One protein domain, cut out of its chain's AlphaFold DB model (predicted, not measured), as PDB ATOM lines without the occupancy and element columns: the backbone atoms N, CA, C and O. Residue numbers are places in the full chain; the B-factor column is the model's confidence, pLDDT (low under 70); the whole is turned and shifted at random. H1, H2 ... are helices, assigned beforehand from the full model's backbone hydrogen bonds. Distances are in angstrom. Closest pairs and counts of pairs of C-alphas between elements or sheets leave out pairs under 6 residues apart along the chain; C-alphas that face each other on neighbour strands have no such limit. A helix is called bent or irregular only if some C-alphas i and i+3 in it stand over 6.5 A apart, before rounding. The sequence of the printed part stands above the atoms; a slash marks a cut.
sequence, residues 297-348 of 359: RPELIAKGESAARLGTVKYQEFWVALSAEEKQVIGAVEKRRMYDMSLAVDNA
ATOM      1  N   ARG A 297      23.311  -9.101 -14.674       85.44
ATOM      2  CA  ARG A 297      23.613  -8.718 -16.063       85.44
ATOM      3  C   ARG A 297      23.380  -7.229 -16.350       85.44
ATOM      4  O   ARG A 297      24.276  -6.630 -16.944       85.44
ATOM      5  N   PRO A 298      22.263  -6.597 -15.936       89.00
ATOM      6  CA  PRO A 298      22.045  -5.175 -16.202       89.00
ATOM      7  C   PRO A 298      23.125  -4.289 -15.570       89.00
ATOM      8  O   PRO A 298      23.604  -3.348 -16.198       89.00
ATOM      9  N   GLU A 299      23.551  -4.621 -14.349       92.06
ATOM     10  CA  GLU A 299      24.585  -3.874 -13.630       92.06
ATOM     11  C   GLU A 299      25.965  -4.041 -14.282       92.06
ATOM     12  O   GLU A 299      26.697  -3.065 -14.460       92.06
ATOM     13  N   LEU A 300      26.311  -5.266 -14.687       92.50
ATOM     14  CA  LEU A 300      27.565  -5.568 -15.376       92.50
ATOM     15  C   LEU A 300      27.657  -4.863 -16.739       92.50
ATOM     16  O   LEU A 300      28.708  -4.315 -17.070       92.50
ATOM     17  N   ILE A 301      26.555  -4.822 -17.498       93.19
ATOM     18  CA  ILE A 301      26.481  -4.074 -18.761       93.19
ATOM     19  C   ILE A 301      26.631  -2.573 -18.495       93.19
ATOM     20  O   ILE A 301      27.448  -1.930 -19.144       93.19
ATOM     21  N   ALA A 302      25.917  -2.010 -17.515       94.06
ATOM     22  CA  ALA A 302      26.002  -0.581 -17.199       94.06
ATOM     23  C   ALA A 302      27.421  -0.145 -16.779       94.06
ATOM     24  O   ALA A 302      27.904   0.921 -17.181       94.06
ATOM     25  N   LYS A 303      28.124  -0.983 -16.003       93.50
ATOM     26  CA  LYS A 303      29.536  -0.768 -15.642       93.50
ATOM     27  C   LYS A 303      30.446  -0.814 -16.871       93.50
ATOM     28  O   LYS A 303      31.284   0.071 -17.034       93.50
ATOM     29  N   GLY A 304      30.245  -1.792 -17.753       93.69
ATOM     30  CA  GLY A 304      31.011  -1.910 -18.992       93.69
ATOM     31  C   GLY A 304      30.768  -0.756 -19.965       93.69
ATOM     32  O   GLY A 304      31.719  -0.248 -20.553       93.69
ATOM     33  N   GLU A 305      29.531  -0.267 -20.073       93.94
ATOM     34  CA  GLU A 305      29.206   0.916 -20.871       93.94
ATOM     35  C   GLU A 305      29.885   2.174 -20.327       93.94
ATOM     36  O   GLU A 305      30.418   2.978 -21.091       93.94
ATOM     37  N   SER A 306      29.890   2.339 -19.002       92.38
ATOM     38  CA  SER A 306      30.549   3.467 -18.342       92.38
ATOM     39  C   SER A 306      32.060   3.443 -18.581       92.38
ATOM     40  O   SER A 306      32.644   4.478 -18.888       92.38
ATOM     41  N   ALA A 307      32.681   2.261 -18.514       92.06
ATOM     42  CA  ALA A 307      34.094   2.077 -18.834       92.06
ATOM     43  C   ALA A 307      34.394   2.341 -20.320       92.06
ATOM     44  O   ALA A 307      35.383   2.993 -20.637       92.06
ATOM     45  N   ALA A 308      33.525   1.893 -21.229       92.44
ATOM     46  CA  ALA A 308      33.675   2.117 -22.665       92.44
ATOM     47  C   ALA A 308      33.544   3.591 -23.074       92.44
ATOM     48  O   ALA A 308      34.243   4.026 -23.981       92.44
ATOM     49  N   ARG A 309      32.737   4.399 -22.375       92.62
ATOM     50  CA  ARG A 309      32.681   5.859 -22.601       92.62
ATOM     51  C   ARG A 309      33.979   6.592 -22.252       92.62
ATOM     52  O   ARG A 309      34.136   7.739 -22.652       92.62
ATOM     53  N   LEU A 310      34.881   5.957 -21.505       90.00
ATOM     54  CA  LEU A 310      36.185   6.508 -21.132       90.00
ATOM     55  C   LEU A 310      37.316   6.060 -22.079       90.00
ATOM     56  O   LEU A 310      38.481   6.316 -21.780       90.00
ATOM     57  N   GLY A 311      36.989   5.380 -23.183       89.88
ATOM     58  CA  GLY A 311      37.954   4.922 -24.188       89.88
ATOM     59  C   GLY A 311      38.379   3.459 -24.042       89.88
ATOM     60  O   GLY A 311      38.005   2.755 -23.093       89.88
ATOM     61  N   THR A 312      39.162   2.962 -25.006       89.12
ATOM     62  CA  THR A 312      39.504   1.528 -25.107       89.12
ATOM     63  C   THR A 312      40.336   1.026 -23.930       89.12
ATOM     64  O   THR A 312      40.124  -0.097 -23.469       89.12
ATOM     65  N   VAL A 313      41.234   1.855 -23.390       90.75
ATOM     66  CA  VAL A 313      42.093   1.498 -22.246       90.75
ATOM     67  C   VAL A 313      41.249   1.198 -21.006       90.75
ATOM     68  O   VAL A 313      41.412   0.157 -20.371       90.75
ATOM     69  N   LYS A 314      40.283   2.068 -20.691       93.31
ATOM     70  CA  LYS A 314      39.404   1.892 -19.528       93.31
ATOM     71  C   LYS A 314      38.437   0.731 -19.693       93.31
ATOM     72  O   LYS A 314      38.194  -0.004 -18.736       93.31
ATOM     73  N   TYR A 315      37.949   0.503 -20.909       93.06
ATOM     74  CA  TYR A 315      37.176  -0.694 -21.209       93.06
ATOM     75  C   TYR A 315      37.986  -1.987 -21.020       93.06
ATOM     76  O   TYR A 315      37.470  -2.960 -20.467       93.06
ATOM     77  N   GLN A 316      39.256  -2.011 -21.438       91.50
ATOM     78  CA  GLN A 316      40.126  -3.176 -21.261       91.50
ATOM     79  C   GLN A 316      40.413  -3.471 -19.785       91.50
ATOM     80  O   GLN A 316      40.327  -4.632 -19.388       91.50
ATOM     81  N   GLU A 317      40.689  -2.448 -18.969       92.81
ATOM     82  CA  GLU A 317      40.850  -2.597 -17.513       92.81
ATOM     83  C   GLU A 317      39.610  -3.251 -16.880       92.81
ATOM     84  O   GLU A 317      39.731  -4.237 -16.150       92.81
ATOM     85  N   PHE A 318      38.414  -2.759 -17.226       94.69
ATOM     86  CA  PHE A 318      37.149  -3.356 -16.793       94.69
ATOM     87  C   PHE A 318      37.032  -4.817 -17.241       94.69
ATOM     88  O   PHE A 318      36.764  -5.696 -16.425       94.69
ATOM     89  N   TRP A 319      37.263  -5.098 -18.526       92.38
ATOM     90  CA  TRP A 319      37.069  -6.439 -19.073       92.38
ATOM     91  C   TRP A 319      38.038  -7.466 -18.476       92.38
ATOM     92  O   TRP A 319      37.662  -8.617 -18.250       92.38
ATOM     93  N   VAL A 320      39.287  -7.079 -18.207       93.62
ATOM     94  CA  VAL A 320      40.288  -7.963 -17.592       93.62
ATOM     95  C   VAL A 320      39.941  -8.262 -16.134       93.62
ATOM     96  O   VAL A 320      40.095  -9.413 -15.724       93.62
ATOM     97  N   ALA A 321      39.409  -7.285 -15.394       93.25
ATOM     98  CA  ALA A 321      39.059  -7.423 -13.980       93.25
ATOM     99  C   ALA A 321      37.889  -8.388 -13.702       93.25
ATOM    100  O   ALA A 321      37.766  -8.887 -12.586       93.25
ATOM    101  N   LEU A 322      37.043  -8.674 -14.698       92.44
ATOM    102  CA  LEU A 322      35.911  -9.593 -14.551       92.44
ATOM    103  C   LEU A 322      36.348 -11.062 -14.437       92.44
ATOM    104  O   LEU A 322      37.230 -11.535 -15.166       92.44
ATOM    105  N   SER A 323      35.641 -11.820 -13.603       90.25
ATOM    106  CA  SER A 323      35.747 -13.280 -13.540       90.25
ATOM    107  C   SER A 323      35.258 -13.952 -14.833       90.25
ATOM    108  O   SER A 323      34.572 -13.349 -15.665       90.25
ATOM    109  N   ALA A 324      35.609 -15.229 -15.020       80.62
ATOM    110  CA  ALA A 324      35.123 -16.017 -16.156       80.62
ATOM    111  C   ALA A 324      33.585 -16.117 -16.169       80.62
ATOM    112  O   ALA A 324      32.972 -16.011 -17.229       80.62
ATOM    113  N   GLU A 325      32.972 -16.234 -14.990       81.75
ATOM    114  CA  GLU A 325      31.519 -16.274 -14.814       81.75
ATOM    115  C   GLU A 325      30.864 -14.937 -15.176       81.75
ATOM    116  O   GLU A 325      29.871 -14.917 -15.889       81.75
ATOM    117  N   GLU A 326      31.421 -13.795 -14.770       85.44
ATOM    118  CA  GLU A 326      30.849 -12.480 -15.111       85.44
ATOM    119  C   GLU A 326      30.992 -12.149 -16.600       85.44
ATOM    120  O   GLU A 326      30.070 -11.608 -17.217       85.44
ATOM    121  N   LYS A 327      32.120 -12.536 -17.211       87.00
ATOM    122  CA  LYS A 327      32.302 -12.487 -18.672       87.00
ATOM    123  C   LYS A 327      31.242 -13.327 -19.373       87.00
ATOM    124  O   LYS A 327      30.711 -12.913 -20.409       87.00
ATOM    125  N   GLN A 328      30.898 -14.473 -18.783       78.69
ATOM    126  CA  GLN A 328      29.786 -15.273 -19.255       78.69
ATOM    127  C   GLN A 328      28.436 -14.560 -19.037       78.69
ATOM    128  O   GLN A 328      27.601 -14.494 -19.935       78.69
ATOM    129  N   VAL A 329      28.188 -13.950 -17.888       83.06
ATOM    130  CA  VAL A 329      26.924 -13.241 -17.652       83.06
ATOM    131  C   VAL A 329      26.709 -12.098 -18.652       83.06
ATOM    132  O   VAL A 329      25.580 -11.923 -19.104       83.06
ATOM    133  N   ILE A 330      27.756 -11.374 -19.064       87.44
ATOM    134  CA  ILE A 330      27.673 -10.276 -20.049       87.44
ATOM    135  C   ILE A 330      27.493 -10.789 -21.482       87.44
ATOM    136  O   ILE A 330      26.603 -10.333 -22.200       87.44
ATOM    137  N   GLY A 331      28.301 -11.755 -21.914       83.25
ATOM    138  CA  GLY A 331      28.229 -12.272 -23.277       83.25
ATOM    139  C   GLY A 331      29.012 -11.489 -24.339       83.25
ATOM    140  O   GLY A 331      29.324 -10.309 -24.213       83.25
ATOM    141  N   ALA A 332      29.329 -12.182 -25.429       76.19
ATOM    142  CA  ALA A 332      30.015 -11.738 -26.631       76.19
ATOM    143  C   ALA A 332      29.284 -10.623 -27.396       76.19
ATOM    144  O   ALA A 332      29.951  -9.787 -28.004       76.19
ATOM    145  N   VAL A 333      27.944 -10.592 -27.371       80.00
ATOM    146  CA  VAL A 333      27.158  -9.540 -28.048       80.00
ATOM    147  C   VAL A 333      27.410  -8.189 -27.384       80.00
ATOM    148  O   VAL A 333      27.868  -7.252 -28.037       80.00
ATOM    149  N   GLU A 334      27.208  -8.117 -26.068       87.38
ATOM    150  CA  GLU A 334      27.448  -6.898 -25.295       87.38
ATOM    151  C   GLU A 334      28.935  -6.551 -25.233       87.38
ATOM    152  O   GLU A 334      29.299  -5.388 -25.393       87.38
ATOM    153  N   LYS A 335      29.821  -7.553 -25.118       89.19
ATOM    154  CA  LYS A 335      31.273  -7.348 -25.225       89.19
ATOM    155  C   LYS A 335      31.651  -6.607 -26.509       89.19
ATOM    156  O   LYS A 335      32.468  -5.690 -26.470       89.19
ATOM    157  N   ARG A 336      31.101  -7.027 -27.653       86.81
ATOM    158  CA  ARG A 336      31.402  -6.410 -28.948       86.81
ATOM    159  C   ARG A 336      30.834  -4.998 -29.025       86.81
ATOM    160  O   ARG A 336      31.575  -4.081 -29.347       86.81
ATOM    161  N   ARG A 337      29.570  -4.811 -28.629       92.38
ATOM    162  CA  ARG A 337      28.917  -3.494 -28.609       92.38
ATOM    163  C   ARG A 337      29.685  -2.476 -27.759       92.38
ATOM    164  O   ARG A 337      29.918  -1.358 -28.209       92.38
ATOM    165  N   MET A 338      30.093  -2.858 -26.548       93.81
ATOM    166  CA  MET A 338      30.837  -1.974 -25.643       93.81
ATOM    167  C   MET A 338      32.259  -1.701 -26.147       93.81
ATOM    168  O   MET A 338      32.733  -0.572 -26.040       93.81
ATOM    169  N   TYR A 339      32.924  -2.691 -26.751       89.38
ATOM    170  CA  TYR A 339      34.229  -2.478 -27.378       89.38
ATOM    171  C   TYR A 339      34.148  -1.488 -28.548       89.38
ATOM    172  O   TYR A 339      34.920  -0.532 -28.588       89.38
ATOM    173  N   ASP A 340      33.172  -1.657 -29.443       88.31
ATOM    174  CA  ASP A 340      32.956  -0.754 -30.579       88.31
ATOM    175  C   ASP A 340      32.631   0.672 -30.093       88.31
ATOM    176  O   ASP A 340      33.131   1.651 -30.648       88.31
ATOM    177  N   MET A 341      31.870   0.802 -28.997       90.38
ATOM    178  CA  MET A 341      31.618   2.091 -28.343       90.38
ATOM    179  C   MET A 341      32.903   2.735 -27.807       90.38
ATOM    180  O   MET A 341      33.099   3.933 -27.988       90.38
ATOM    181  N   SER A 342      33.793   1.952 -27.189       91.62
ATOM    182  CA  SER A 342      35.084   2.461 -26.714       91.62
ATOM    183  C   SER A 342      35.998   2.911 -27.855       91.62
ATOM    184  O   SER A 342      36.670   3.933 -27.748       91.62
ATOM    185  N   LEU A 343      35.959   2.197 -28.983       90.44
ATOM    186  CA  LEU A 343      36.736   2.522 -30.175       90.44
ATOM    187  C   LEU A 343      36.233   3.815 -30.833       90.44
ATOM    188  O   LEU A 343      37.025   4.596 -31.351       90.44
ATOM    189  N   ALA A 344      34.922   4.056 -30.810       89.56
ATOM    190  CA  ALA A 344      34.329   5.290 -31.317       89.56
ATOM    191  C   ALA A 344      34.724   6.522 -30.482       89.56
ATOM    192  O   ALA A 344      34.883   7.597 -31.051       89.56
ATOM    193  N   VAL A 345      34.907   6.366 -29.165       90.12
ATOM    194  CA  VAL A 345      35.377   7.448 -28.282       90.12
ATOM    195  C   VAL A 345      36.814   7.839 -28.620       90.12
ATOM    196  O   VAL A 345      37.094   9.020 -28.789       90.12
ATOM    197  N   ASP A 346      37.704   6.860 -28.781       86.12
ATOM    198  CA  ASP A 346      39.121   7.129 -29.064       86.12
ATOM    199  C   ASP A 346      39.354   7.700 -30.473       86.12
ATOM    200  O   ASP A 346      40.320   8.424 -30.696       86.12
ATOM    201  N   ASN A 347      38.472   7.385 -31.427       83.31
ATOM    202  CA  ASN A 347      38.541   7.888 -32.804       83.31
ATOM    203  C   ASN A 347      37.818   9.231 -33.009       83.31
ATOM    204  O   ASN A 347      37.786   9.732 -34.135       83.31
ATOM    205  N   ALA A 348      37.203   9.806 -31.972       76.81
ATOM    206  CA  ALA A 348      36.608  11.132 -32.069       76.81
ATOM    207  C   ALA A 348      37.726  12.190 -32.089       76.81
ATOM    208  O   ALA A 348      38.467  12.331 -31.117       76.81
TER     209      ALA A 348
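What this domain is: This is residues 297 to 348 of the 359 residues of the protein "Phage recombination protein Bet" of Klebsiella pneumoniae (UniProt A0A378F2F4). Three helices make an up-and-down bundle, their centres set in a triangle: H1 and H2 are the shorter two, and the long H3 folds back along H2 and packs on both. H3 has a kink near residue 332, and the stretch before it, from residue 324, sits at the end of the bundle where H1 begins and H2 ends. The printed part has 52 residues with three named helices, in the order H1, H2, H3, and no named strand; the class is all helix. It is compact, with a radius of gyration of the C-alphas of 10.0 A, and elongated in outline, spanning 32 by 18 by 16 A along its three main axes.

Where its parts are: The printed part begins with H1, residues 297 to 308, whose first C-alpha is at (23.613, -8.718, -16.063); it measures 16.2 A from first to last C-alpha. H2, residues 312 to 321, measures 14.3 A and begins at C-alpha 312, (39.504, 1.528, -25.107). H3, residues 324 to 346, is the longest helix, with 23 residues and 26.8 A, and ends at C-alpha 346, (39.121, 7.129, -29.064). H3 is irregular: C-alphas 329 and 332 are 9.6 A apart, and it has a kink of 86 degrees near residue 332.

How they stand to each other: H1, H2 and H3 form a bundle that is up and down, each helix running against the one before it in the chain. H1 touches H2 with residues 304 to 308 alone; the closest C-alphas are those of Ala 308 and Tyr 315, 4.7 A apart. These two helices run opposite ways at a steep tilt of 37 degrees, only just steep, and form a helical hairpin. H2 and H3 form a second helical hairpin and touch, with Thr 312 and Ser 342 as the closest C-alphas, 4.8 A apart. They run opposite ways at a shallow tilt of 9 degrees. H1 and H3 touch, with 15 pairs of C-alphas within 8 A, the closest being those of Ala 308 and Ser 342 at 4.3 A. They run the same way at a shallow tilt of 30 degrees. In H1 and H2 every O i to N i+4 pair is within hydrogen-bond range; in H3 16 of 19 are.

The domain as a whole: The two C-alphas farthest apart are those of Glu 325 and Ala 348, at 32.8 A. The first and last printed C-alphas, those of Arg 297 and Ala 348, are 28.6 A apart. The printed part has no cut. The links from H1 to H2, with 3 residues, and from H2 to H3, with 2, are both tight. The mean pLDDT of the printed part is 89.1, and no printed residue is under 70.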